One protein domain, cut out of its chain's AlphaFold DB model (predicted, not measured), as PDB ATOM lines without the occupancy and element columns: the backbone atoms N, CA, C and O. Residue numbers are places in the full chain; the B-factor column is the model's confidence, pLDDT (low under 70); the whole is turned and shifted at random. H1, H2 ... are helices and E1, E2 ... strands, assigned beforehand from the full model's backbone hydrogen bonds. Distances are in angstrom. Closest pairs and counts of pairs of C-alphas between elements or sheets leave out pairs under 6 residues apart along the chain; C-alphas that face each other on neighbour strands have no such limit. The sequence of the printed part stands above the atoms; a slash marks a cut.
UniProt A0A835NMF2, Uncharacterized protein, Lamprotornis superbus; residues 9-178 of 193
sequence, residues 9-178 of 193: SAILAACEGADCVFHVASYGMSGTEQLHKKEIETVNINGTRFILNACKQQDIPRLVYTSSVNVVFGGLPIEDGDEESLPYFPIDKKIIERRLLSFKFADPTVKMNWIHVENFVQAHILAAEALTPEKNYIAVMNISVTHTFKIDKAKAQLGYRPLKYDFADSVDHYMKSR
ATOM      1  N   SER A   9     -43.675  58.590 -23.318       96.88
ATOM      2  CA  SER A   9     -44.200  58.104 -24.598       96.88
ATOM      3  C   SER A   9     -43.100  57.432 -25.411       96.88
ATOM      4  O   SER A   9     -43.307  56.363 -25.984       96.88
ATOM      5  N   ALA A  10     -41.908  58.028 -25.416       96.06
ATOM      6  CA  ALA A  10     -40.759  57.447 -26.090       96.06
ATOM      7  C   ALA A  10     -40.251  56.176 -25.385       96.06
ATOM      8  O   ALA A  10     -39.815  55.244 -26.060       96.06
ATOM      9  N   ILE A  11     -40.359  56.098 -24.052       96.75
ATOM     10  CA  ILE A  11     -40.082  54.868 -23.296       96.75
ATOM     11  C   ILE A  11     -41.077  53.757 -23.634       96.75
ATOM     12  O   ILE A  11     -40.647  52.642 -23.907       96.75
ATOM     13  N   LEU A  12     -42.380  54.046 -23.687       96.94
ATOM     14  CA  LEU A  12     -43.378  53.053 -24.094       96.94
ATOM     15  C   LEU A  12     -43.094  52.508 -25.498       96.94
ATOM     16  O   LEU A  12     -43.132  51.298 -25.695       96.94
ATOM     17  N   ALA A  13     -42.764  53.380 -26.452       96.12
ATOM     18  CA  ALA A  13     -42.398  52.953 -27.800       96.12
ATOM     19  C   ALA A  13     -41.112  52.107 -27.816       96.12
ATOM     20  O   ALA A  13     -41.021  51.131 -28.552       96.12
ATOM     21  N   ALA A  14     -40.118  52.448 -26.989       95.12
ATOM     22  CA  ALA A  14     -38.871  51.689 -26.895       95.12
ATOM     23  C   ALA A  14     -39.036  50.314 -26.219       95.12
ATOM     24  O   ALA A  14     -38.234  49.419 -26.471       95.12
ATOM     25  N   CYS A  15     -40.043  50.158 -25.358       96.44
ATOM     26  CA  CYS A  15     -40.339  48.915 -24.647       96.44
ATOM     27  C   CYS A  15     -41.289  47.976 -25.414       96.44
ATOM     28  O   CYS A  15     -41.437  46.819 -25.022       96.44
ATOM     29  N   GLU A  16     -41.916  48.438 -26.500       95.69
ATOM     30  CA  GLU A  16     -42.926  47.670 -27.230       95.69
ATOM     31  C   GLU A  16     -42.391  46.306 -27.702       95.69
ATOM     32  O   GLU A  16     -41.384  46.212 -28.404       95.69
ATOM     33  N   GLY A  17     -43.083  45.232 -27.305       96.50
ATOM     34  CA  GLY A  17     -42.736  43.855 -27.666       96.50
ATOM     35  C   GLY A  17     -41.524  43.271 -26.931       96.50
ATOM     36  O   GLY A  17     -41.134  42.144 -27.234       96.50
ATOM     37  N   ALA A  18     -40.926  43.996 -25.981       97.06
ATOM     38  CA  ALA A  18     -39.804  43.490 -25.204       97.06
ATOM     39  C   ALA A  18     -40.246  42.421 -24.189       97.06
ATOM     40  O   ALA A  18     -41.272  42.536 -23.525       97.06
ATOM     41  N   ASP A  19     -39.419  41.394 -24.017       96.00
ATOM     42  CA  ASP A  19     -39.575  40.323 -23.028       96.00
ATOM     43  C   ASP A  19     -38.684  40.529 -21.784       96.00
ATOM     44  O   ASP A  19     -38.821  39.830 -20.773       96.00
ATOM     45  N   CYS A  20     -37.740  41.468 -21.870       95.94
ATOM     46  CA  CYS A  20     -36.856  41.909 -20.803       95.94
ATOM     47  C   CYS A  20     -36.359  43.333 -21.070       95.94
ATOM     48  O   CYS A  20     -35.972  43.663 -22.190       95.94
ATOM     49  N   VAL A  21     -36.286  44.161 -20.028       96.25
ATOM     50  CA  VAL A  21     -35.681  45.500 -20.092       96.25
ATOM     51  C   VAL A  21     -34.389  45.532 -19.279       96.25
ATOM     52  O   VAL A  21     -34.356  45.089 -18.134       96.25
ATOM     53  N   PHE A  22     -33.325  46.094 -19.857       94.81
ATOM     54  CA  PHE A  22     -32.071  46.395 -19.163       94.81
ATOM     55  C   PHE A  22     -32.006  47.898 -18.881       94.81
ATOM     56  O   PHE A  22     -31.746  48.701 -19.777       94.81
ATOM     57  N   HIS A  23     -32.260  48.293 -17.637       94.62
ATOM     58  CA  HIS A  23     -32.261  49.692 -17.219       94.62
ATOM     59  C   HIS A  23     -30.902  50.094 -16.639       94.62
ATOM     60  O   HIS A  23     -30.631  49.896 -15.454       94.62
ATOM     61  N   VAL A  24     -30.057  50.656 -17.509       92.62
ATOM     62  CA  VAL A  24     -28.686  51.115 -17.201       92.62
ATOM     63  C   VAL A  24     -28.589  52.653 -17.182       92.62
ATOM     64  O   VAL A  24     -27.568  53.227 -16.799       92.62
ATOM     65  N   ALA A  25     -29.644  53.354 -17.613       92.75
ATOM     66  CA  ALA A  25     -29.627  54.806 -17.748       92.75
ATOM     67  C   ALA A  25     -29.576  55.497 -16.376       92.75
ATOM     68  O   ALA A  25     -30.398  55.239 -15.499       92.75
ATOM     69  N   SER A  26     -28.615  56.407 -16.206       91.62
ATOM     70  CA  SER A  26     -28.424  57.170 -14.973       91.62
ATOM     71  C   SER A  26     -27.741  58.513 -15.239       91.62
ATOM     72  O   SER A  26     -27.136  58.731 -16.290       91.62
ATOM     73  N   TYR A  27     -27.836  59.425 -14.275       91.31
ATOM     74  CA  TYR A  27     -27.196  60.735 -14.297       91.31
ATOM     75  C   TYR A  27     -26.593  61.090 -12.933       91.31
ATOM     76  O   TYR A  27     -27.080  60.644 -11.893       91.31
ATOM     77  N   GLY A  28     -25.540  61.913 -12.939       86.00
ATOM     78  CA  GLY A  28     -24.938  62.469 -11.722       86.00
ATOM     79  C   GLY A  28     -24.203  61.455 -10.849       86.00
ATOM     80  O   GLY A  28     -24.168  61.607  -9.635       86.00
ATOM     81  N   MET A  29     -23.620  60.415 -11.451       77.88
ATOM     82  CA  MET A  29     -22.887  59.371 -10.724       77.88
ATOM     83  C   MET A  29     -21.479  59.792 -10.281       77.88
ATOM     84  O   MET A  29     -20.926  59.198  -9.358       77.88
ATOM     85  N   SER A  30     -20.890  60.790 -10.945       74.69
ATOM     86  CA  SER A  30     -19.546  61.301 -10.659       74.69
ATOM     87  C   SER A  30     -19.386  62.746 -11.135       74.69
ATOM     88  O   SER A  30     -20.297  63.282 -11.765       74.69
ATOM     89  N   GLY A  31     -18.255  63.384 -10.814       74.94
ATOM     90  CA  GLY A  31     -17.958  64.742 -11.277       74.94
ATOM     91  C   GLY A  31     -18.895  65.817 -10.715       74.94
ATOM     92  O   GLY A  31     -19.507  65.637  -9.658       74.94
ATOM     93  N   THR A  32     -18.977  66.946 -11.421       77.06
ATOM     94  CA  THR A  32     -19.812  68.109 -11.067       77.06
ATOM     95  C   THR A  32     -21.306  67.830 -11.194       77.06
ATOM     96  O   THR A  32     -22.112  68.439 -10.497       77.06
ATOM     97  N   GLU A  33     -21.683  66.861 -12.022       83.25
ATOM     98  CA  GLU A  33     -23.054  66.423 -12.266       83.25
ATOM     99  C   GLU A  33     -23.716  65.876 -10.993       83.25
ATOM    100  O   GLU A  33     -24.936  65.940 -10.861       83.25
ATOM    101  N   GLN A  34     -22.932  65.416 -10.008       77.94
ATOM    102  CA  GLN A  34     -23.422  65.044  -8.670       77.94
ATOM    103  C   GLN A  34     -24.118  66.202  -7.932       77.94
ATOM    104  O   GLN A  34     -24.901  65.976  -7.009       77.94
ATOM    105  N   LEU A  35     -23.841  67.451  -8.319       81.12
ATOM    106  CA  LEU A  35     -24.431  68.645  -7.715       81.12
ATOM    107  C   LEU A  35     -25.809  68.984  -8.310       81.12
ATOM    108  O   LEU A  35     -26.571  69.752  -7.718       81.12
ATOM    109  N   HIS A  36     -26.163  68.393  -9.452       87.44
ATOM    110  CA  HIS A  36     -27.388  68.673 -10.201       87.44
ATOM    111  C   HIS A  36     -28.554  67.813  -9.697       87.44
ATOM    112  O   HIS A  36     -29.035  66.893 -10.359       87.44
ATOM    113  N   LYS A  37     -29.008  68.101  -8.472       84.44
ATOM    114  CA  LYS A  37     -30.035  67.305  -7.776       84.44
ATOM    115  C   LYS A  37     -31.315  67.116  -8.583       84.44
ATOM    116  O   LYS A  37     -31.849  66.015  -8.627       84.44
ATOM    117  N   LYS A  38     -31.800  68.183  -9.215       90.69
ATOM    118  CA  LYS A  38     -33.054  68.147  -9.971       90.69
ATOM    119  C   LYS A  38     -32.935  67.196 -11.159       90.69
ATOM    120  O   LYS A  38     -33.820  66.379 -11.387       90.69
ATOM    121  N   GLU A  39     -31.831  67.270 -11.886       92.06
ATOM    122  CA  GLU A  39     -31.535  66.412 -13.024       92.06
ATOM    123  C   GLU A  39     -31.407  64.954 -12.571       92.06
ATOM    124  O   GLU A  39     -32.069  64.093 -13.146       92.06
ATOM    125  N   ILE A  40     -30.666  64.695 -11.487       89.62
ATOM    126  CA  ILE A  40     -30.554  63.368 -10.857       89.62
ATOM    127  C   ILE A  40     -31.937  62.804 -10.522       89.62
ATOM    128  O   ILE A  40     -32.240  61.675 -10.892       89.62
ATOM    129  N   GLU A  41     -32.800  63.575  -9.860       90.88
ATOM    130  CA  GLU A  41     -34.155  63.134  -9.515       90.88
ATOM    131  C   GLU A  41     -34.999  62.877 -10.772       90.88
ATOM    132  O   GLU A  41     -35.683  61.856 -10.876       90.88
ATOM    133  N   THR A  42     -34.930  63.764 -11.768       96.12
ATOM    134  CA  THR A  42     -35.708  63.598 -13.005       96.12
ATOM    135  C   THR A  42     -35.276  62.377 -13.815       96.12
ATOM    136  O   THR A  42     -36.131  61.686 -14.359       96.12
ATOM    137  N   VAL A  43     -33.981  62.068 -13.872       95.19
ATOM    138  CA  VAL A  43     -33.462  60.927 -14.633       95.19
ATOM    139  C   VAL A  43     -33.584  59.640 -13.818       95.19
ATOM    140  O   VAL A  43     -34.228  58.689 -14.253       95.19
ATOM    141  N   ASN A  44     -33.023  59.613 -12.610       93.44
ATOM    142  CA  ASN A  44     -32.831  58.371 -11.860       93.44
ATOM    143  C   ASN A  44     -34.076  57.958 -11.066       93.44
ATOM    144  O   ASN A  44     -34.258  56.769 -10.821       93.44
ATOM    145  N   ILE A  45     -34.940  58.897 -10.657       91.62
ATOM    146  CA  ILE A  45     -36.181  58.572  -9.930       91.62
ATOM    147  C   ILE A  45     -37.357  58.549 -10.901       91.62
ATOM    148  O   ILE A  45     -38.020  57.521 -11.053       91.62
ATOM    149  N   ASN A  46     -37.619  59.668 -11.581       96.06
ATOM    150  CA  ASN A  46     -38.776  59.756 -12.472       96.06
ATOM    151  C   ASN A  46     -38.604  58.880 -13.716       96.06
ATOM    152  O   ASN A  46     -39.536  58.156 -14.055       96.06
ATOM    153  N   GLY A  47     -37.422  58.880 -14.336       96.88
ATOM    154  CA  GLY A  47     -37.126  57.999 -15.466       96.88
ATOM    155  C   GLY A  47     -37.219  56.510 -15.110       96.88
ATOM    156  O   GLY A  47     -37.871  55.744 -15.812       96.88
ATOM    157  N   THR A  48     -36.681  56.093 -13.960       95.81
ATOM    158  CA  THR A  48     -36.840  54.703 -13.482       95.81
ATOM    159  C   THR A  48     -38.307  54.342 -13.243       95.81
ATOM    160  O   THR A  48     -38.751  53.256 -13.613       95.81
ATOM    161  N   ARG A  49     -39.100  55.258 -12.673       97.50
ATOM    162  CA  ARG A  49     -40.550  55.065 -12.521       97.50
ATOM    163  C   ARG A  49     -41.250  54.886 -13.871       97.50
ATOM    164  O   ARG A  49     -42.163  54.071 -13.961       97.50
ATOM    165  N   PHE A  50     -40.832  55.608 -14.907       98.25
ATOM    166  CA  PHE A  50     -41.347  55.432 -16.265       98.25
ATOM    167  C   PHE A  50     -41.026  54.054 -16.839       98.25
ATOM    168  O   PHE A  50     -41.937  53.406 -17.343       98.25
ATOM    169  N   ILE A  51     -39.803  53.550 -16.666       97.75
ATOM    170  CA  ILE A  51     -39.453  52.173 -17.053       97.75
ATOM    171  C   ILE A  51     -40.338  51.149 -16.334       97.75
ATOM    172  O   ILE A  51     -40.906  50.267 -16.972       97.75
ATOM    173  N   LEU A  52     -40.506  51.284 -15.014       97.31
ATOM    174  CA  LEU A  52     -41.344  50.378 -14.223       97.31
ATOM    175  C   LEU A  52     -42.807  50.392 -14.686       97.31
ATOM    176  O   LEU A  52     -43.438  49.341 -14.775       97.31
ATOM    177  N   ASN A  53     -43.346  51.576 -14.975       98.06
ATOM    178  CA  ASN A  53     -44.710  51.719 -15.472       98.06
ATOM    179  C   ASN A  53     -44.866  51.126 -16.873       98.06
ATOM    180  O   ASN A  53     -45.849  50.433 -17.107       98.06
ATOM    181  N   ALA A  54     -43.895  51.331 -17.766       97.69
ATOM    182  CA  ALA A  54     -43.907  50.742 -19.102       97.69
ATOM    183  C   ALA A  54     -43.858  49.211 -19.040       97.69
ATOM    184  O   ALA A  54     -44.688  48.557 -19.666       97.69
ATOM    185  N   CYS A  55     -42.980  48.645 -18.201       97.31
ATOM    186  CA  CYS A  55     -42.916  47.197 -17.988       97.31
ATOM    187  C   CYS A  55     -44.260  46.638 -17.511       97.31
ATOM    188  O   CYS A  55     -44.732  45.640 -18.040       97.31
ATOM    189  N   LYS A  56     -44.914  47.311 -16.555       97.25
ATOM    190  CA  LYS A  56     -46.247  46.912 -16.080       97.25
ATOM    191  C   LYS A  56     -47.333  47.062 -17.145       97.25
ATOM    192  O   LYS A  56     -48.209  46.220 -17.225       97.25
ATOM    193  N   GLN A  57     -47.312  48.150 -17.913       97.75
ATOM    194  CA  GLN A  57     -48.340  48.454 -18.909       97.75
ATOM    195  C   GLN A  57     -48.282  47.511 -20.119       97.75
ATOM    196  O   GLN A  57     -49.306  47.287 -20.754       97.75
ATOM    197  N   GLN A  58     -47.098  46.998 -20.450       97.81
ATOM    198  CA  GLN A  58     -46.859  46.123 -21.600       97.81
ATOM    199  C   GLN A  58     -46.608  44.663 -21.195       97.81
ATOM    200  O   GLN A  58     -46.118  43.886 -22.007       97.81
ATOM    201  N   ASP A  59     -46.920  44.302 -19.945       96.88
ATOM    202  CA  ASP A  59     -46.747  42.951 -19.394       96.88
ATOM    203  C   ASP A  59     -45.327  42.378 -19.584       96.88
ATOM    204  O   ASP A  59     -45.137  41.178 -19.781       96.88
ATOM    205  N   ILE A  60     -44.305  43.237 -19.498       96.81
ATOM    206  CA  ILE A  60     -42.898  42.839 -19.607       96.81
ATOM    207  C   ILE A  60     -42.495  42.132 -18.307       96.81
ATOM    208  O   ILE A  60     -42.449  42.768 -17.247       96.81
ATOM    209  N   PRO A  61     -42.151  40.834 -18.354       93.38
ATOM    210  CA  PRO A  61     -42.012  40.027 -17.145       93.38
ATOM    211  C   PRO A  61     -40.680  40.234 -16.415       93.38
ATOM    212  O   PRO A  61     -40.534  39.802 -15.272       93.38
ATOM    213  N   ARG A  62     -39.681  40.849 -17.065       93.56
ATOM    214  CA  ARG A  62     -38.301  40.899 -16.565       93.56
ATOM    215  C   ARG A  62     -37.698  42.292 -16.693       93.56
ATOM    216  O   ARG A  62     -37.708  42.899 -17.762       93.56
ATOM    217  N   LEU A  63     -37.114  42.766 -15.598       93.56
ATOM    218  CA  LEU A  63     -36.361  44.013 -15.537       93.56
ATOM    219  C   LEU A  63     -35.029  43.755 -14.838       93.56
ATOM    220  O   LEU A  63     -34.998  43.374 -13.669       93.56
ATOM    221  N   VAL A  64     -33.936  44.020 -15.544       92.56
ATOM    222  CA  VAL A  64     -32.592  44.072 -14.976       92.56
ATOM    223  C   VAL A  64     -32.246  45.533 -14.727       92.56
ATOM    224  O   VAL A  64     -32.075  46.305 -15.669       92.56
ATOM    225  N   TYR A  65     -32.167  45.921 -13.457       90.31
ATOM    226  CA  TYR A  65     -31.819  47.278 -13.037       90.31
ATOM    227  C   TYR A  65     -30.363  47.352 -12.572       90.31
ATOM    228  O   TYR A  65     -29.945  46.591 -11.695       90.31
ATOM    229  N   THR A  66     -29.600  48.295 -13.125       86.81
ATOM    230  CA  THR A  66     -28.231  48.571 -12.680       86.81
ATOM    231  C   THR A  66     -28.254  49.572 -11.526       86.81
ATOM    232  O   THR A  66     -28.559  50.750 -11.712       86.81
ATOM    233  N   SER A  67     -27.904  49.114 -10.325       81.50
ATOM    234  CA  SER A  67     -27.759  49.982  -9.155       81.50
ATOM    235  C   SER A  67     -26.333  50.545  -9.047       81.50
ATOM    236  O   SER A  67     -25.502  50.397  -9.945       81.50
ATOM    237  N   SER A  68     -26.036  51.251  -7.954       78.81
ATOM    238  CA  SER A  68     -24.717  51.840  -7.722       78.81
ATOM    239  C   SER A  68     -24.237  51.610  -6.301       78.81
ATOM    240  O   SER A  68     -25.008  51.730  -5.349       78.81
ATOM    241  N   VAL A  69     -22.925  51.416  -6.153       77.38
ATOM    242  CA  VAL A  69     -22.229  51.387  -4.860       77.38
ATOM    243  C   VAL A  69     -22.480  52.648  -4.017       77.38
ATOM    244  O   VAL A  69     -22.434  52.586  -2.791       77.38
ATOM    245  N   ASN A  70     -22.845  53.777  -4.638       76.56
ATOM    246  CA  ASN A  70     -23.131  55.041  -3.949       76.56
ATOM    247  C   ASN A  70     -24.262  54.947  -2.914       76.56
ATOM    248  O   ASN A  70     -24.320  55.785  -2.009       76.56
ATOM    249  N   VAL A  71     -25.141  53.943  -3.017       76.69
ATOM    250  CA  VAL A  71     -26.237  53.734  -2.057       76.69
ATOM    251  C   VAL A  71     -25.734  53.249  -0.691       76.69
ATOM    252  O   VAL A  71     -26.328  53.593   0.330       76.69
ATOM    253  N   VAL A  72     -24.597  52.544  -0.659       78.25
ATOM    254  CA  VAL A  72     -23.961  52.005   0.561       78.25
ATOM    255  C   VAL A  72     -22.583  52.606   0.850       78.25
ATOM    256  O   VAL A  72     -22.007  52.366   1.906       78.25
ATOM    257  N   PHE A  73     -22.006  53.386  -0.064       76.88
ATOM    258  CA  PHE A  73     -20.658  53.912   0.124       76.88
ATOM    259  C   PHE A  73     -20.630  55.078   1.115       76.88
ATOM    260  O   PHE A  73     -20.880  56.222   0.757       76.88
ATOM    261  N   GLY A  74     -20.286  54.802   2.374       73.56
ATOM    262  CA  GLY A  74     -20.209  55.778   3.470       73.56
ATOM    263  C   GLY A  74     -18.997  56.720   3.467       73.56
ATOM    264  O   GLY A  74     -18.906  57.562   4.356       73.56
ATOM    265  N   GLY A  75     -18.069  56.585   2.512       72.00
ATOM    266  CA  GLY A  75     -16.744  57.223   2.562       72.00
ATOM    267  C   GLY A  75     -15.670  56.375   3.259       72.00
ATOM    268  O   GLY A  75     -14.528  56.810   3.376       72.00
ATOM    269  N   LEU A  76     -16.026  55.165   3.700       73.44
ATOM    270  CA  LEU A  76     -15.103  54.144   4.196       73.44
ATOM    271  C   LEU A  76     -15.000  52.999   3.177       73.44
ATOM    272  O   LEU A  76     -15.958  52.784   2.425       73.44
ATOM    273  N   PRO A  77     -13.874  52.261   3.140       75.56
ATOM    274  CA  PRO A  77     -13.765  51.042   2.343       75.56
ATOM    275  C   PRO A  77     -14.893  50.053   2.660       75.56
ATOM    276  O   PRO A  77     -15.296  49.909   3.813       75.56
ATOM    277  N   ILE A  78     -15.389  49.371   1.628       75.88
ATOM    278  CA  ILE A  78     -16.378  48.297   1.758       75.88
ATOM    279  C   ILE A  78     -15.641  46.965   1.604       75.88
ATOM    280  O   ILE A  78     -15.266  46.591   0.491       75.88
ATOM    281  N   GLU A  79     -15.453  46.245   2.708       77.12
ATOM    282  CA  GLU A  79     -14.785  44.936   2.756       77.12
ATOM    283  C   GLU A  79     -15.822  43.835   3.011       77.12
ATOM    284  O   GLU A  79     -16.583  43.920   3.969       77.12
ATOM    285  N   ASP A  80     -15.911  42.853   2.112       74.88
ATOM    286  CA  ASP A  80     -16.871  41.727   2.091       74.88
ATOM    287  C   ASP A  80     -18.360  41.997   2.442       74.88
ATOM    288  O   ASP A  80     -19.121  41.066   2.711       74.88
ATOM    289  N   GLY A  81     -18.807  43.252   2.348       75.81
ATOM    290  CA  GLY A  81     -20.198  43.674   2.482       75.81
ATOM    291  C   GLY A  81     -21.160  43.170   1.393       75.81
ATOM    292  O   GLY A  81     -20.791  42.856   0.259       75.81
ATOM    293  N   ASP A  82     -22.432  43.106   1.764       76.50
ATOM    294  CA  ASP A  82     -23.576  42.725   0.942       76.50
ATOM    295  C   ASP A  82     -24.832  43.520   1.351       76.50
ATOM    296  O   ASP A  82     -24.767  44.419   2.191       76.50
ATOM    297  N   GLU A  83     -25.981  43.236   0.734       75.56
ATOM    298  CA  GLU A  83     -27.211  43.997   0.972       75.56
ATOM    299  C   GLU A  83     -27.815  43.787   2.365       75.56
ATOM    300  O   GLU A  83     -28.641  44.588   2.795       75.56
ATOM    301  N   GLU A  84     -27.407  42.725   3.061       78.50
ATOM    302  CA  GLU A  84     -27.841  42.428   4.428       78.50
ATOM    303  C   GLU A  84     -26.920  43.088   5.461       78.50
ATOM    304  O   GLU A  84     -27.365  43.471   6.542       78.50
ATOM    305  N   SER A  85     -25.635  43.237   5.133       82.25
ATOM    306  CA  SER A  85     -24.611  43.751   6.048       82.25
ATOM    307  C   SER A  85     -24.313  45.244   5.898       82.25
ATOM    308  O   SER A  85     -23.802  45.853   6.843       82.25
ATOM    309  N   LEU A  86     -24.621  45.863   4.751       81.88
ATOM    310  CA  LEU A  86     -24.319  47.273   4.497       81.88
ATOM    311  C   LEU A  86     -25.548  48.182   4.654       81.88
ATOM    312  O   LEU A  86     -26.585  47.940   4.032       81.88
ATOM    313  N   PRO A  87     -25.441  49.290   5.413       82.31
ATOM    314  CA  PRO A  87     -26.542  50.227   5.552       82.31
ATOM    315  C   PRO A  87     -26.730  51.059   4.279       82.31
ATOM    316  O   PRO A  87     -25.772  51.550   3.677       82.31
ATOM    317  N   TYR A  88     -27.992  51.298   3.926       79.81
ATOM    318  CA  TYR A  88     -28.344  52.303   2.931       79.81
ATOM    319  C   TYR A  88     -28.183  53.687   3.542       79.81
ATOM    320  O   TYR A  88     -28.736  53.993   4.601       79.81
ATOM    321  N   PHE A  89     -27.446  54.548   2.857       75.00
ATOM    322  CA  PHE A  89     -27.256  55.915   3.306       75.00
ATOM    323  C   PHE A  89     -28.228  56.864   2.600       75.00
ATOM    324  O   PHE A  89     -28.362  56.802   1.374       75.00
ATOM    325  N   PRO A  90     -28.872  57.789   3.334       66.12
ATOM    326  CA  PRO A  90     -29.746  58.782   2.731       66.12
ATOM    327  C   PRO A  90     -28.954  59.762   1.858       66.12
ATOM    328  O   PRO A  90     -27.781  60.057   2.102       66.12
ATOM    329  N   ILE A  91     -29.635  60.320   0.856       61.22
ATOM    330  CA  ILE A  91     -29.104  61.357  -0.035       61.22
ATOM    331  C   ILE A  91     -29.089  62.708   0.717       61.22
ATOM    332  O   ILE A  91     -29.909  63.590   0.471       61.22
ATOM    333  N   ASP A  92     -28.178  62.882   1.678       58.84
ATOM    334  CA  ASP A  92     -27.983  64.145   2.414       58.84
ATOM    335  C   ASP A  92     -26.934  65.039   1.715       58.84
ATOM    336  O   ASP A  92     -25.899  64.557   1.250       58.84
ATOM    337  N   LYS A  93     -27.164  66.363   1.659       52.34
ATOM    338  CA  LYS A  93     -26.206  67.356   1.125       52.34
ATOM    339  C   LYS A  93     -24.825  67.249   1.778       52.34
ATOM    340  O   LYS A  93     -23.831  67.276   1.060       52.34
ATOM    341  N   LYS A  94     -24.757  67.079   3.106       53.41
ATOM    342  CA  LYS A  94     -23.470  66.972   3.828       53.41
ATOM    343  C   LYS A  94     -22.695  65.708   3.452       53.41
ATOM    344  O   LYS A  94     -21.475  65.659   3.587       53.41
ATOM    345  N   ILE A  95     -23.417  64.685   3.004       53.69
ATOM    346  CA  ILE A  95     -22.872  63.404   2.580       53.69
ATOM    347  C   ILE A  95     -22.428  63.482   1.113       53.69
ATOM    348  O   ILE A  95     -21.336  63.021   0.816       53.69
ATOM    349  N   ILE A  96     -23.186  64.133   0.221       54.41
ATOM    350  CA  ILE A  96     -22.795  64.352  -1.189       54.41
ATOM    351  C   ILE A  96     -21.485  65.146  -1.297       54.41
ATOM    352  O   ILE A  96     -20.600  64.749  -2.046       54.41
ATOM    353  N   GLU A  97     -21.314  66.218  -0.516       54.03
ATOM    354  CA  GLU A  97     -20.064  67.001  -0.514       54.03
ATOM    355  C   GLU A  97     -18.851  66.166  -0.067       54.03
ATOM    356  O   GLU A  97     -17.751  66.345  -0.583       54.03
ATOM    357  N   ARG A  98     -19.057  65.200   0.841       53.91
ATOM    358  CA  ARG A  98     -18.034  64.226   1.265       53.91
ATOM    359  C   ARG A  98     -17.890  63.026   0.318       53.91
ATOM    360  O   ARG A  98     -16.917  62.289   0.437       53.91
ATOM    361  N   ARG A  99     -18.850  62.815  -0.590       57.50
ATOM    362  CA  ARG A  99     -18.945  61.688  -1.537       57.50
ATOM    363  C   ARG A  99     -18.694  62.083  -2.984       57.50
ATOM    364  O   ARG A  99     -18.911  61.244  -3.849       57.50
ATOM    365  N   LEU A 100     -18.248  63.310  -3.258       57.31
ATOM    366  CA  LEU A 100     -17.815  63.713  -4.594       57.31
ATOM    367  C   LEU A 100     -16.757  62.721  -5.086       57.31
ATOM    368  O   LEU A 100     -15.580  62.808  -4.739       57.31
ATOM    369  N   LEU A 101     -17.199  61.748  -5.883       58.66
ATOM    370  CA  LEU A 101     -16.315  60.769  -6.488       58.66
ATOM    371  C   LEU A 101     -15.526  61.479  -7.582       58.66
ATOM    372  O   LEU A 101     -16.017  61.698  -8.691       58.66
ATOM    373  N   SER A 102     -14.304  61.880  -7.240       55.78
ATOM    374  CA  SER A 102     -13.290  62.251  -8.216       55.78
ATOM    375  C   SER A 102     -12.486  61.001  -8.554       55.78
ATOM    376  O   SER A 102     -11.731  60.500  -7.718       55.78
ATOM    377  N   PHE A 103     -12.642  60.490  -9.771       57.19
ATOM    378  CA  PHE A 103     -11.792  59.412 -10.256       57.19
ATOM    379  C   PHE A 103     -10.427  59.984 -10.623       57.19
ATOM    380  O   PHE A 103     -10.313  60.852 -11.490       57.19
ATOM    381  N   LYS A 104      -9.386  59.493  -9.956       57.53
ATOM    382  CA  LYS A 104      -8.001  59.696 -10.367       57.53
ATOM    383  C   LYS A 104      -7.481  58.367 -10.885       57.53
ATOM    384  O   LYS A 104      -7.461  57.380 -10.156       57.53
ATOM    385  N   PHE A 105      -7.088  58.354 -12.148       58.84
ATOM    386  CA  PHE A 105      -6.398  57.221 -12.748       58.84
ATOM    387  C   PHE A 105      -4.895  57.356 -12.486       58.84
ATOM    388  O   PHE A 105      -4.384  58.474 -12.442       58.84
ATOM    389  N   ALA A 106      -4.207  56.224 -12.322       52.25
ATOM    390  CA  ALA A 106      -2.752  56.137 -12.144       52.25
ATOM    391  C   ALA A 106      -2.169  56.765 -10.857       52.25
ATOM    392  O   ALA A 106      -0.952  56.859 -10.727       52.25
ATOM    393  N   ASP A 107      -2.999  57.143  -9.878       63.53
ATOM    394  CA  ASP A 107      -2.530  57.448  -8.522       63.53
ATOM    395  C   ASP A 107      -2.425  56.131  -7.727       63.53
ATOM    396  O   ASP A 107      -3.458  55.515  -7.448       63.53
ATOM    397  N   PRO A 108      -1.216  55.668  -7.349       61.84
ATOM    398  CA  PRO A 108      -1.029  54.374  -6.688       61.84
ATOM    399  C   PRO A 108      -1.641  54.317  -5.280       61.84
ATOM    400  O   PRO A 108      -1.771  53.235  -4.707       61.84
ATOM    401  N   THR A 109      -2.029  55.461  -4.708       65.56
ATOM    402  CA  THR A 109      -2.725  55.527  -3.418       65.56
ATOM    403  C   THR A 109      -4.237  55.333  -3.555       65.56
ATOM    404  O   THR A 109      -4.917  55.028  -2.573       65.56
ATOM    405  N   VAL A 110      -4.775  55.462  -4.774       62.59
ATOM    406  CA  VAL A 110      -6.199  55.293  -5.058       62.59
ATOM    407  C   VAL A 110      -6.504  53.815  -5.258       62.59
ATOM    408  O   VAL A 110      -6.214  53.216  -6.290       62.59
ATOM    409  N   LYS A 111      -7.154  53.223  -4.260       62.50
ATOM    410  CA  LYS A 111      -7.727  51.881  -4.360       62.50
ATOM    411  C   LYS A 111      -9.118  51.988  -4.975       62.50
ATOM    412  O   LYS A 111     -10.099  52.183  -4.261       62.50
ATOM    413  N   MET A 112      -9.190  51.920  -6.303       67.31
ATOM    414  CA  MET A 112     -10.456  51.901  -7.032       67.31
ATOM    415  C   MET A 112     -10.729  50.506  -7.576       67.31
ATOM    416  O   MET A 112      -9.874  49.878  -8.198       67.31
ATOM    417  N   ASN A 113     -11.950  50.045  -7.355       71.69
ATOM    418  CA  ASN A 113     -12.429  48.803  -7.929       71.69
ATOM    419  C   ASN A 113     -12.897  49.045  -9.362       71.69
ATOM    420  O   ASN A 113     -13.440  50.104  -9.671       71.69
ATOM    421  N   TRP A 114     -12.709  48.058 -10.230       76.00
ATOM    422  CA  TRP A 114     -13.135  48.153 -11.619       76.00
ATOM    423  C   TRP A 114     -13.694  46.821 -12.114       76.00
ATOM    424  O   TRP A 114     -13.354  45.753 -11.595       76.00
ATOM    425  N   ILE A 115     -14.548  46.896 -13.135       82.62
ATOM    426  CA  ILE A 115     -15.017  45.748 -13.909       82.62
ATOM    427  C   ILE A 115     -14.669  45.972 -15.372       82.62
ATOM    428  O   ILE A 115     -14.797  47.081 -15.892       82.62
ATOM    429  N   HIS A 116     -14.272  44.907 -16.053       87.00
ATOM    430  CA  HIS A 116     -14.207  44.931 -17.505       87.00
ATOM    431  C   HIS A 116     -15.621  44.935 -18.105       87.00
ATOM    432  O   HIS A 116     -16.525  44.284 -17.574       87.00
ATOM    433  N   VAL A 117     -15.817  45.625 -19.231       86.69
ATOM    434  CA  VAL A 117     -17.137  45.762 -19.874       86.69
ATOM    435  C   VAL A 117     -17.759  44.412 -20.236       86.69
ATOM    436  O   VAL A 117     -18.951  44.209 -20.033       86.69
ATOM    437  N   GLU A 118     -16.958  43.444 -20.679       89.62
ATOM    438  CA  GLU A 118     -17.463  42.106 -21.016       89.62
ATOM    439  C   GLU A 118     -17.998  41.360 -19.792       89.62
ATOM    440  O   GLU A 118     -19.045  40.721 -19.853       89.62
ATOM    441  N   ASN A 119     -17.324  41.503 -18.650       90.44
ATOM    442  CA  ASN A 119     -17.781  40.926 -17.390       90.44
ATOM    443  C   ASN A 119     -19.094  41.586 -16.932       90.44
ATOM    444  O   ASN A 119     -19.993  40.907 -16.438       90.44
ATOM    445  N   PHE A 120     -19.240  42.896 -17.150       88.44
ATOM    446  CA  PHE A 120     -20.484  43.613 -16.871       88.44
ATOM    447  C   PHE A 120     -21.649  43.132 -17.745       88.44
ATOM    448  O   PHE A 120     -22.736  42.873 -17.225       88.44
ATOM    449  N   VAL A 121     -21.417  42.964 -19.049       91.50
ATOM    450  CA  VAL A 121     -22.413  42.439 -19.995       91.50
ATOM    451  C   VAL A 121     -22.813  41.012 -19.621       91.50
ATOM    452  O   VAL A 121     -24.004  40.719 -19.530       91.50
ATOM    453  N   GLN A 122     -21.841  40.146 -19.322       91.25
ATOM    454  CA  GLN A 122     -22.111  38.776 -18.883       91.25
ATOM    455  C   GLN A 122     -22.992  38.750 -17.625       91.25
ATOM    456  O   GLN A 122     -23.948  37.981 -17.568       91.25
ATOM    457  N   ALA A 123     -22.711  39.603 -16.636       89.38
ATOM    458  CA  ALA A 123     -23.523  39.685 -15.424       89.38
ATOM    459  C   ALA A 123     -24.984  40.075 -15.718       89.38
ATOM    460  O   ALA A 123     -25.896  39.492 -15.137       89.38
ATOM    461  N   HIS A 124     -25.215  41.015 -16.644       91.31
ATOM    462  CA  HIS A 124     -26.567  41.420 -17.049       91.31
ATOM    463  C   HIS A 124     -27.312  40.284 -17.749       91.31
ATOM    464  O   HIS A 124     -28.459  40.011 -17.400       91.31
ATOM    465  N   ILE A 125     -26.660  39.593 -18.689       92.50
ATOM    466  CA  ILE A 125     -27.252  38.450 -19.401       92.50
ATOM    467  C   ILE A 125     -27.670  37.365 -18.406       92.50
ATOM    468  O   ILE A 125     -28.826  36.950 -18.407       92.50
ATOM    469  N   LEU A 126     -26.771  36.967 -17.504       91.62
ATOM    470  CA  LEU A 126     -27.065  35.929 -16.515       91.62
ATOM    471  C   LEU A 126     -28.192  36.330 -15.558       91.62
ATOM    472  O   LEU A 126     -28.992  35.486 -15.164       91.62
ATOM    473  N   ALA A 127     -28.287  37.609 -15.192       90.25
ATOM    474  CA  ALA A 127     -29.404  38.093 -14.392       90.25
ATOM    475  C   ALA A 127     -30.733  38.037 -15.159       90.25
ATOM    476  O   ALA A 127     -31.736  37.595 -14.608       90.25
ATOM    477  N   ALA A 128     -30.748  38.423 -16.438       92.06
ATOM    478  CA  ALA A 128     -31.943  38.312 -17.271       92.06
ATOM    479  C   ALA A 128     -32.384  36.851 -17.465       92.06
ATOM    480  O   ALA A 128     -33.584  36.569 -17.458       92.06
ATOM    481  N   GLU A 129     -31.433  35.925 -17.612       92.00
ATOM    482  CA  GLU A 129     -31.689  34.481 -17.658       92.00
ATOM    483  C   GLU A 129     -32.215  33.950 -16.321       92.00
ATOM    484  O   GLU A 129     -33.127  33.130 -16.296       92.00
ATOM    485  N   ALA A 130     -31.686  34.421 -15.192       90.81
ATOM    486  CA  ALA A 130     -32.129  33.999 -13.864       90.81
ATOM    487  C   ALA A 130     -33.569  34.421 -13.534       90.81
ATOM    488  O   ALA A 130     -34.245  33.749 -12.757       90.81
ATOM    489  N   LEU A 131     -34.061  35.484 -14.174       91.06
ATOM    490  CA  LEU A 131     -35.442  35.956 -14.063       91.06
ATOM    491  C   LEU A 131     -36.438  35.173 -14.937       91.06
ATOM    492  O   LEU A 131     -37.588  35.583 -15.071       91.06
ATOM    493  N   THR A 132     -36.020  34.071 -15.558       91.75
ATOM    494  CA  THR A 132     -36.902  33.214 -16.359       91.75
ATOM    495  C   THR A 132     -37.616  32.156 -15.499       91.75
ATOM    496  O   THR A 132     -37.112  31.783 -14.428       91.75
ATOM    497  N   PRO A 133     -38.775  31.631 -15.949       89.06
ATOM    498  CA  PRO A 133     -39.455  30.528 -15.271       89.06
ATOM    499  C   PRO A 133     -38.561  29.294 -15.077       89.06
ATOM    500  O   PRO A 133     -38.620  28.650 -14.031       89.06
ATOM    501  N   GLU A 134     -37.692  28.987 -16.044       90.12
ATOM    502  CA  GLU A 134     -36.780  27.836 -16.021       90.12
ATOM    503  C   GLU A 134     -35.772  27.916 -14.868       90.12
ATOM    504  O   GLU A 134     -35.280  26.896 -14.381       90.12
ATOM    505  N   LYS A 135     -35.463  29.137 -14.424       85.44
ATOM    506  CA  LYS A 135     -34.581  29.421 -13.290       85.44
ATOM    507  C   LYS A 135     -35.349  29.735 -12.008       85.44
ATOM    508  O   LYS A 135     -34.728  30.139 -11.033       85.44
ATOM    509  N   ASN A 136     -36.664  29.510 -11.983       86.38
ATOM    510  CA  ASN A 136     -37.540  29.795 -10.847       86.38
ATOM    511  C   ASN A 136     -37.459  31.260 -10.379       86.38
ATOM    512  O   ASN A 136     -37.494  31.530  -9.179       86.38
ATOM    513  N   TYR A 137     -37.327  32.196 -11.329       81.94
ATOM    514  CA  TYR A 137     -37.321  33.638 -11.073       81.94
ATOM    515  C   TYR A 137     -36.373  34.056  -9.937       81.94
ATOM    516  O   TYR A 137     -36.775  34.754  -9.003       81.94
ATOM    517  N   ILE A 138     -35.111  33.623  -9.992       78.88
ATOM    518  CA  ILE A 138     -34.101  34.037  -9.012       78.88
ATOM    519  C   ILE A 138     -33.926  35.556  -9.120       78.88
ATOM    520  O   ILE A 138     -33.278  36.076 -10.029       78.88
ATOM    521  N   ALA A 139     -34.523  36.274  -8.171       70.25
ATOM    522  CA  ALA A 139     -34.420  37.717  -8.075       70.25
ATOM    523  C   ALA A 139     -33.077  38.091  -7.443       70.25
ATOM    524  O   ALA A 139     -32.843  37.867  -6.255       70.25
ATOM    525  N   VAL A 140     -32.194  38.691  -8.240       61.31
ATOM    526  CA  VAL A 140     -30.960  39.304  -7.743       61.31
ATOM    527  C   VAL A 140     -31.191  40.804  -7.670       61.31
ATOM    528  O   VAL A 140     -31.272  41.480  -8.690       61.31
ATOM    529  N   MET A 141     -31.329  41.330  -6.452       54.28
ATOM    530  CA  MET A 141     -31.709  42.732  -6.241       54.28
ATOM    531  C   MET A 141     -30.607  43.746  -6.577       54.28
ATOM    532  O   MET A 141     -30.875  44.943  -6.562       54.28
ATOM    533  N   ASN A 142     -29.382  43.307  -6.886       54.34
ATOM    534  CA  ASN A 142     -28.235  44.199  -7.033       54.34
ATOM    535  C   ASN A 142     -27.266  43.716  -8.119       54.34
ATOM    536  O   ASN A 142     -26.469  42.810  -7.877       54.34
ATOM    537  N   ILE A 143     -27.257  44.369  -9.285       51.53
ATOM    538  CA  ILE A 143     -26.089  44.343 -10.177       51.53
ATOM    539  C   ILE A 143     -25.345  45.663  -9.994       51.53
ATOM    540  O   ILE A 143     -25.536  46.623 -10.737       51.53
ATOM    541  N   SER A 144     -24.513  45.703  -8.955       45.75
ATOM    542  CA  SER A 144     -23.568  46.790  -8.703       45.75
ATOM    543  C   SER A 144     -22.208  46.428  -9.287       45.75
ATOM    544  O   SER A 144     -21.649  45.367  -8.997       45.75
ATOM    545  N   VAL A 145     -21.626  47.338 -10.063       43.00
ATOM    546  CA  VAL A 145     -20.226  47.242 -10.486       43.00
ATOM    547  C   VAL A 145     -19.299  47.662  -9.346       43.00
ATOM    548  O   VAL A 145     -19.112  48.843  -9.085       43.00
ATOM    549  N   THR A 146     -18.741  46.624  -8.714       44.19
ATOM    550  CA  THR A 146     -17.419  46.465  -8.067       44.19
ATOM    551  C   THR A 146     -16.988  47.417  -6.943       44.19
ATOM    552  O   THR A 146     -17.000  48.626  -7.098       44.19
ATOM    553  N   HIS A 147     -16.413  46.961  -5.834       42.53
ATOM    554  CA  HIS A 147     -16.366  45.628  -5.244       42.53
ATOM    555  C   HIS A 147     -17.479  45.534  -4.207       42.53
ATOM    556  O   HIS A 147     -17.940  46.537  -3.669       42.53
ATOM    557  N   THR A 148     -17.812  44.285  -3.909       48.47
ATOM    558  CA  THR A 148     -18.501  43.889  -2.691       48.47
ATOM    559  C   THR A 148     -20.022  44.001  -2.704       48.47
ATOM    560  O   THR A 148     -20.606  44.903  -2.123       48.47
ATOM    561  N   PHE A 149     -20.635  43.001  -3.351       58.97
ATOM    562  CA  PHE A 149     -21.900  42.383  -2.920       58.97
ATOM    563  C   PHE A 149     -21.833  40.830  -3.045       58.97
ATOM    564  O   PHE A 149     -22.800  40.167  -3.398       58.97
ATOM    565  N   LYS A 150     -20.653  40.241  -2.759       73.12
ATOM    566  CA  LYS A 150     -20.257  38.805  -2.834       73.12
ATOM    567  C   LYS A 150     -20.216  38.149  -4.226       73.12
ATOM    568  O   LYS A 150     -21.187  37.577  -4.717       73.12
ATOM    569  N   ILE A 151     -19.013  38.078  -4.811       78.62
ATOM    570  CA  ILE A 151     -18.767  37.357  -6.075       78.62
ATOM    571  C   ILE A 151     -19.139  35.871  -5.994       78.62
ATOM    572  O   ILE A 151     -19.617  35.297  -6.971       78.62
ATOM    573  N   ASP A 152     -18.963  35.248  -4.830       83.69
ATOM    574  CA  ASP A 152     -19.297  33.837  -4.644       83.69
ATOM    575  C   ASP A 152     -20.806  33.600  -4.621       83.69
ATOM    576  O   ASP A 152     -21.266  32.587  -5.142       83.69
ATOM    577  N   LYS A 153     -21.589  34.575  -4.146       79.62
ATOM    578  CA  LYS A 153     -23.050  34.562  -4.276       79.62
ATOM    579  C   LYS A 153     -23.461  34.634  -5.746       79.62
ATOM    580  O   LYS A 153     -24.252  33.807  -6.185       79.62
ATOM    581  N   ALA A 154     -22.863  35.537  -6.526       82.56
ATOM    582  CA  ALA A 154     -23.123  35.630  -7.967       82.56
ATOM    583  C   ALA A 154     -22.716  34.349  -8.723       82.56
ATOM    584  O   ALA A 154     -23.461  33.871  -9.576       82.56
ATOM    585  N   LYS A 155     -21.574  33.732  -8.384       87.94
ATOM    586  CA  LYS A 155     -21.183  32.414  -8.915       87.94
ATOM    587  C   LYS A 155     -22.208  31.336  -8.566       87.94
ATOM    588  O   LYS A 155     -22.584  30.562  -9.438       87.94
ATOM    589  N   ALA A 156     -22.635  31.273  -7.305       85.94
ATOM    590  CA  ALA A 156     -23.531  30.233  -6.813       85.94
ATOM    591  C   ALA A 156     -24.947  30.357  -7.392       85.94
ATOM    592  O   ALA A 156     -25.536  29.354  -7.779       85.94
ATOM    593  N   GLN A 157     -25.483  31.576  -7.466       83.69
ATOM    594  CA  GLN A 157     -26.856  31.827  -7.904       83.69
ATOM    595  C   GLN A 157     -26.987  31.928  -9.428       83.69
ATOM    596  O   GLN A 157     -27.974  31.458  -9.984       83.69
ATOM    597  N   LEU A 158     -25.999  32.526 -10.103       86.88
ATOM    598  CA  LEU A 158     -26.079  32.859 -11.531       86.88
ATOM    599  C   LEU A 158     -25.080  32.086 -12.400       86.88
ATOM    600  O   LEU A 158     -25.127  32.185 -13.619       86.88
ATOM    601  N   GLY A 159     -24.131  31.355 -11.809       88.75
ATOM    602  CA  GLY A 159     -23.032  30.747 -12.565       88.75
ATOM    603  C   GLY A 159     -22.010  31.762 -13.090       88.75
ATOM    604  O   GLY A 159     -21.209  31.421 -13.959       88.75
ATOM    605  N   TYR A 160     -22.015  32.996 -12.572       89.81
ATOM    606  CA  TYR A 160     -21.162  34.085 -13.049       89.81
ATOM    607  C   TYR A 160     -19.670  33.774 -12.884       89.81
ATOM    608  O   TYR A 160     -19.201  33.508 -11.781       89.81
ATOM    609  N   ARG A 161     -18.904  33.818 -13.981       90.62
ATOM    610  CA  ARG A 161     -17.467  33.503 -14.011       90.62
ATOM    611  C   ARG A 161     -16.716  34.611 -14.752       90.62
ATOM    612  O   ARG A 161     -16.439  34.443 -15.939       90.62
ATOM    613  N   PRO A 162     -16.385  35.725 -14.070       88.31
ATOM    614  CA  PRO A 162     -15.697  36.833 -14.713       88.31
ATOM    615  C   PRO A 162     -14.327  36.391 -15.224       88.31
ATOM    616  O   PRO A 162     -13.576  35.700 -14.527       88.31
ATOM    617  N   LEU A 163     -13.992  36.834 -16.430       90.62
ATOM    618  CA  LEU A 163     -12.658  36.679 -16.986       90.62
ATOM    619  C   LEU A 163     -11.698  37.667 -16.316       90.62
ATOM    620  O   LEU A 163     -12.100  38.729 -15.829       90.62
ATOM    621  N   LYS A 164     -10.419  37.298 -16.269       88.62
ATOM    622  CA  LYS A 164      -9.366  38.178 -15.764       88.62
ATOM    623  C   LYS A 164      -8.907  39.091 -16.890       88.62
ATOM    624  O   LYS A 164      -8.543  38.606 -17.955       88.62
ATOM    625  N   TYR A 165      -8.893  40.383 -16.605       86.88
ATOM    626  CA  TYR A 165      -8.393  41.417 -17.496       86.88
ATOM    627  C   TYR A 165      -7.330  42.215 -16.758       86.88
ATOM    628  O   TYR A 165      -7.449  42.421 -15.547       86.88
ATOM    629  N   ASP A 166      -6.311  42.659 -17.482       87.12
ATOM    630  CA  ASP A 166      -5.358  43.617 -16.949       87.12
ATOM    631  C   ASP A 166      -5.953  45.032 -17.009       87.12
ATOM    632  O   ASP A 166      -6.632  45.418 -17.972       87.12
ATOM    633  N   PHE A 167      -5.753  45.797 -15.938       82.25
ATOM    634  CA  PHE A 167      -6.299  47.146 -15.851       82.25
ATOM    635  C   PHE A 167      -5.605  48.097 -16.829       82.25
ATOM    636  O   PHE A 167      -6.282  48.909 -17.460       82.25
ATOM    637  N   ALA A 168      -4.282  47.989 -16.981       84.50
ATOM    638  CA  ALA A 168      -3.521  48.832 -17.892       84.50
ATOM    639  C   ALA A 168      -3.935  48.566 -19.342       84.50
ATOM    640  O   ALA A 168      -4.231  49.518 -20.061       84.50
ATOM    641  N   ASP A 169      -4.096  47.299 -19.731       86.44
ATOM    642  CA  ASP A 169      -4.587  46.939 -21.069       86.44
ATOM    643  C   ASP A 169      -5.979  47.532 -21.351       86.44
ATOM    644  O   ASP A 169      -6.248  48.044 -22.442       86.44
ATOM    645  N   SER A 170      -6.866  47.509 -20.350       83.75
ATOM    646  CA  SER A 170      -8.220  48.070 -20.457       83.75
ATOM    647  C   SER A 170      -8.198  49.594 -20.622       83.75
ATOM    648  O   SER A 170      -8.945  50.150 -21.434       83.75
ATOM    649  N   VAL A 171      -7.322  50.282 -19.881       81.38
ATOM    650  CA  VAL A 171      -7.113  51.733 -20.001       81.38
ATOM    651  C   VAL A 171      -6.519  52.079 -21.364       81.38
ATOM    652  O   VAL A 171      -7.013  52.989 -22.029       81.38
ATOM    653  N   ASP A 172      -5.513  51.338 -21.817       84.69
ATOM    654  CA  ASP A 172      -4.888  51.534 -23.123       84.69
ATOM    655  C   ASP A 172      -5.889  51.349 -24.260       84.69
ATOM    656  O   ASP A 172      -5.922  52.147 -25.202       84.69
ATOM    657  N   HIS A 173      -6.738  50.322 -24.170       85.00
ATOM    658  CA  HIS A 173      -7.818  50.109 -25.124       85.00
ATOM    659  C   HIS A 173      -8.780  51.304 -25.152       85.00
ATOM    660  O   HIS A 173      -9.051  51.837 -26.229       85.00
ATOM    661  N   TYR A 174      -9.245  51.767 -23.987       80.62
ATOM    662  CA  TYR A 174     -10.123  52.937 -23.878       80.62
ATOM    663  C   TYR A 174      -9.488  54.200 -24.478       80.62
ATOM    664  O   TYR A 174     -10.126  54.929 -25.238       80.62
ATOM    665  N   MET A 175      -8.214  54.459 -24.184       80.19
ATOM    666  CA  MET A 175      -7.506  55.640 -24.685       80.19
ATOM    667  C   MET A 175      -7.314  55.613 -26.206       80.19
ATOM    668  O   MET A 175      -7.314  56.677 -26.828       80.19
ATOM    669  N   LYS A 176      -7.185  54.424 -26.809       85.12
ATOM    670  CA  LYS A 176      -7.092  54.232 -28.267       85.12
ATOM    671  C   LYS A 176      -8.444  54.351 -28.974       85.12
ATOM    672  O   LYS A 176      -8.483  54.834 -30.101       85.12
ATOM    673  N   SER A 177      -9.531  53.897 -28.346       82.38
ATOM    674  CA  SER A 177     -10.863  53.821 -28.965       82.38
ATOM    675  C   SER A 177     -11.765  55.022 -28.675       82.38
ATOM    676  O   SER A 177     -12.776  55.201 -29.359       82.38
ATOM    677  N   ARG A 178     -11.424  55.864 -27.688       72.12
ATOM    678  CA  ARG A 178     -12.239  57.037 -27.349       72.12
ATOM    679  C   ARG A 178     -12.313  58.035 -28.518       72.12
ATOM    680  O   ARG A 178     -11.289  58.324 -29.146       72.12
TER     681      ARG A 178
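This is residues 9 to 178 of the 193 residues of an uncharacterized protein of Lamprotornis superbus (UniProt A0A835NMF2). Two very short parallel strands, E1 and E2, lie side by side between the long helix H3 and the helix H5, with H1 packed on residues 50 to 55 of H3 and H6 near residues 126 to 130 of H5. Beyond these, long loops wind loosely past the short helices H2 and H4, and residues 172 to 178, mostly of H7, stick out. The 170 printed residues hold seven named helices and two named strands in the order H1 E1 H2 H3 E2 H4 H5 H6 H7, with the sheet E1, E2 parallel. The class is mostly helix, though named elements hold only 77 of the 170 residues. The whole is compact, with a radius of gyration of the C-alphas of 17.4 A and spans of 48 by 39 by 38 A.

Find C-alpha 9 at (-44.200, 58.104, -24.598), where H1 begins; it runs to residue 15. Read on to E1 at residues 21 to 23 and H2 at residues 32 to 35. H3, residues 37 to 57, covers 28.5 A from first to last C-alpha. Look next for E2, residues 63 to 65, beginning at C-alpha 63 at (-36.361, 44.013, -15.537). H4 is residues 93 to 98, H5 residues 117 to 130 over 20.0 A, and H6 residues 151 to 158. H7, residues 167 to 177 over 15.4 A, ends at C-alpha 177 at (-10.863, 53.821, -28.965).

Start at H1, which touches H3 with residues 50 to 55 of H3 alone. Their closest C-alphas, of Leu 12 and Ala 54, are 5.5 A apart, and they run the same way at a steep tilt of 58 degrees. E1 and E2 are parallel neighbours at 14 degrees; look for N 23 and O 64, 2.8 A apart and within hydrogen-bond range. E1, H2, H3 and E2 form a strand-helix-strand unit, two parallel strands joined through helices, with a right-handed crossover. The closest C-alphas of E1 and H3, of His 23 and Ile 51, are 7.6 A apart; those of E2 and H5, of Val 64 and Ala 128, are 6.2 A apart. H2 and H4 are close but not clearly touching, at 7.5 A between C-alphas 34 and 96. H5, with residues 126 to 130 alone, only just touches H6, with 3 pairs of C-alphas within 8 A, the closest being Leu 126 and Leu 158 at 5.9 A. H7 touches no helix. In H1, H5, H6 and H7 every O i to N i+4 pair is within hydrogen-bond range, against 15 of 17 in H3 and 1 of 2 in H4; H2 is too short for such a pair.

The C-alphas farthest apart, of Gln 57 and Pro 108, are 49.2 A apart. The printed part has no cut. The long links are E2 to H4, H4 to H5 and H5 to H6. The mean pLDDT of the printed part is 81.1; look for values under 70 at residues 90 to 112 and 140 to 149.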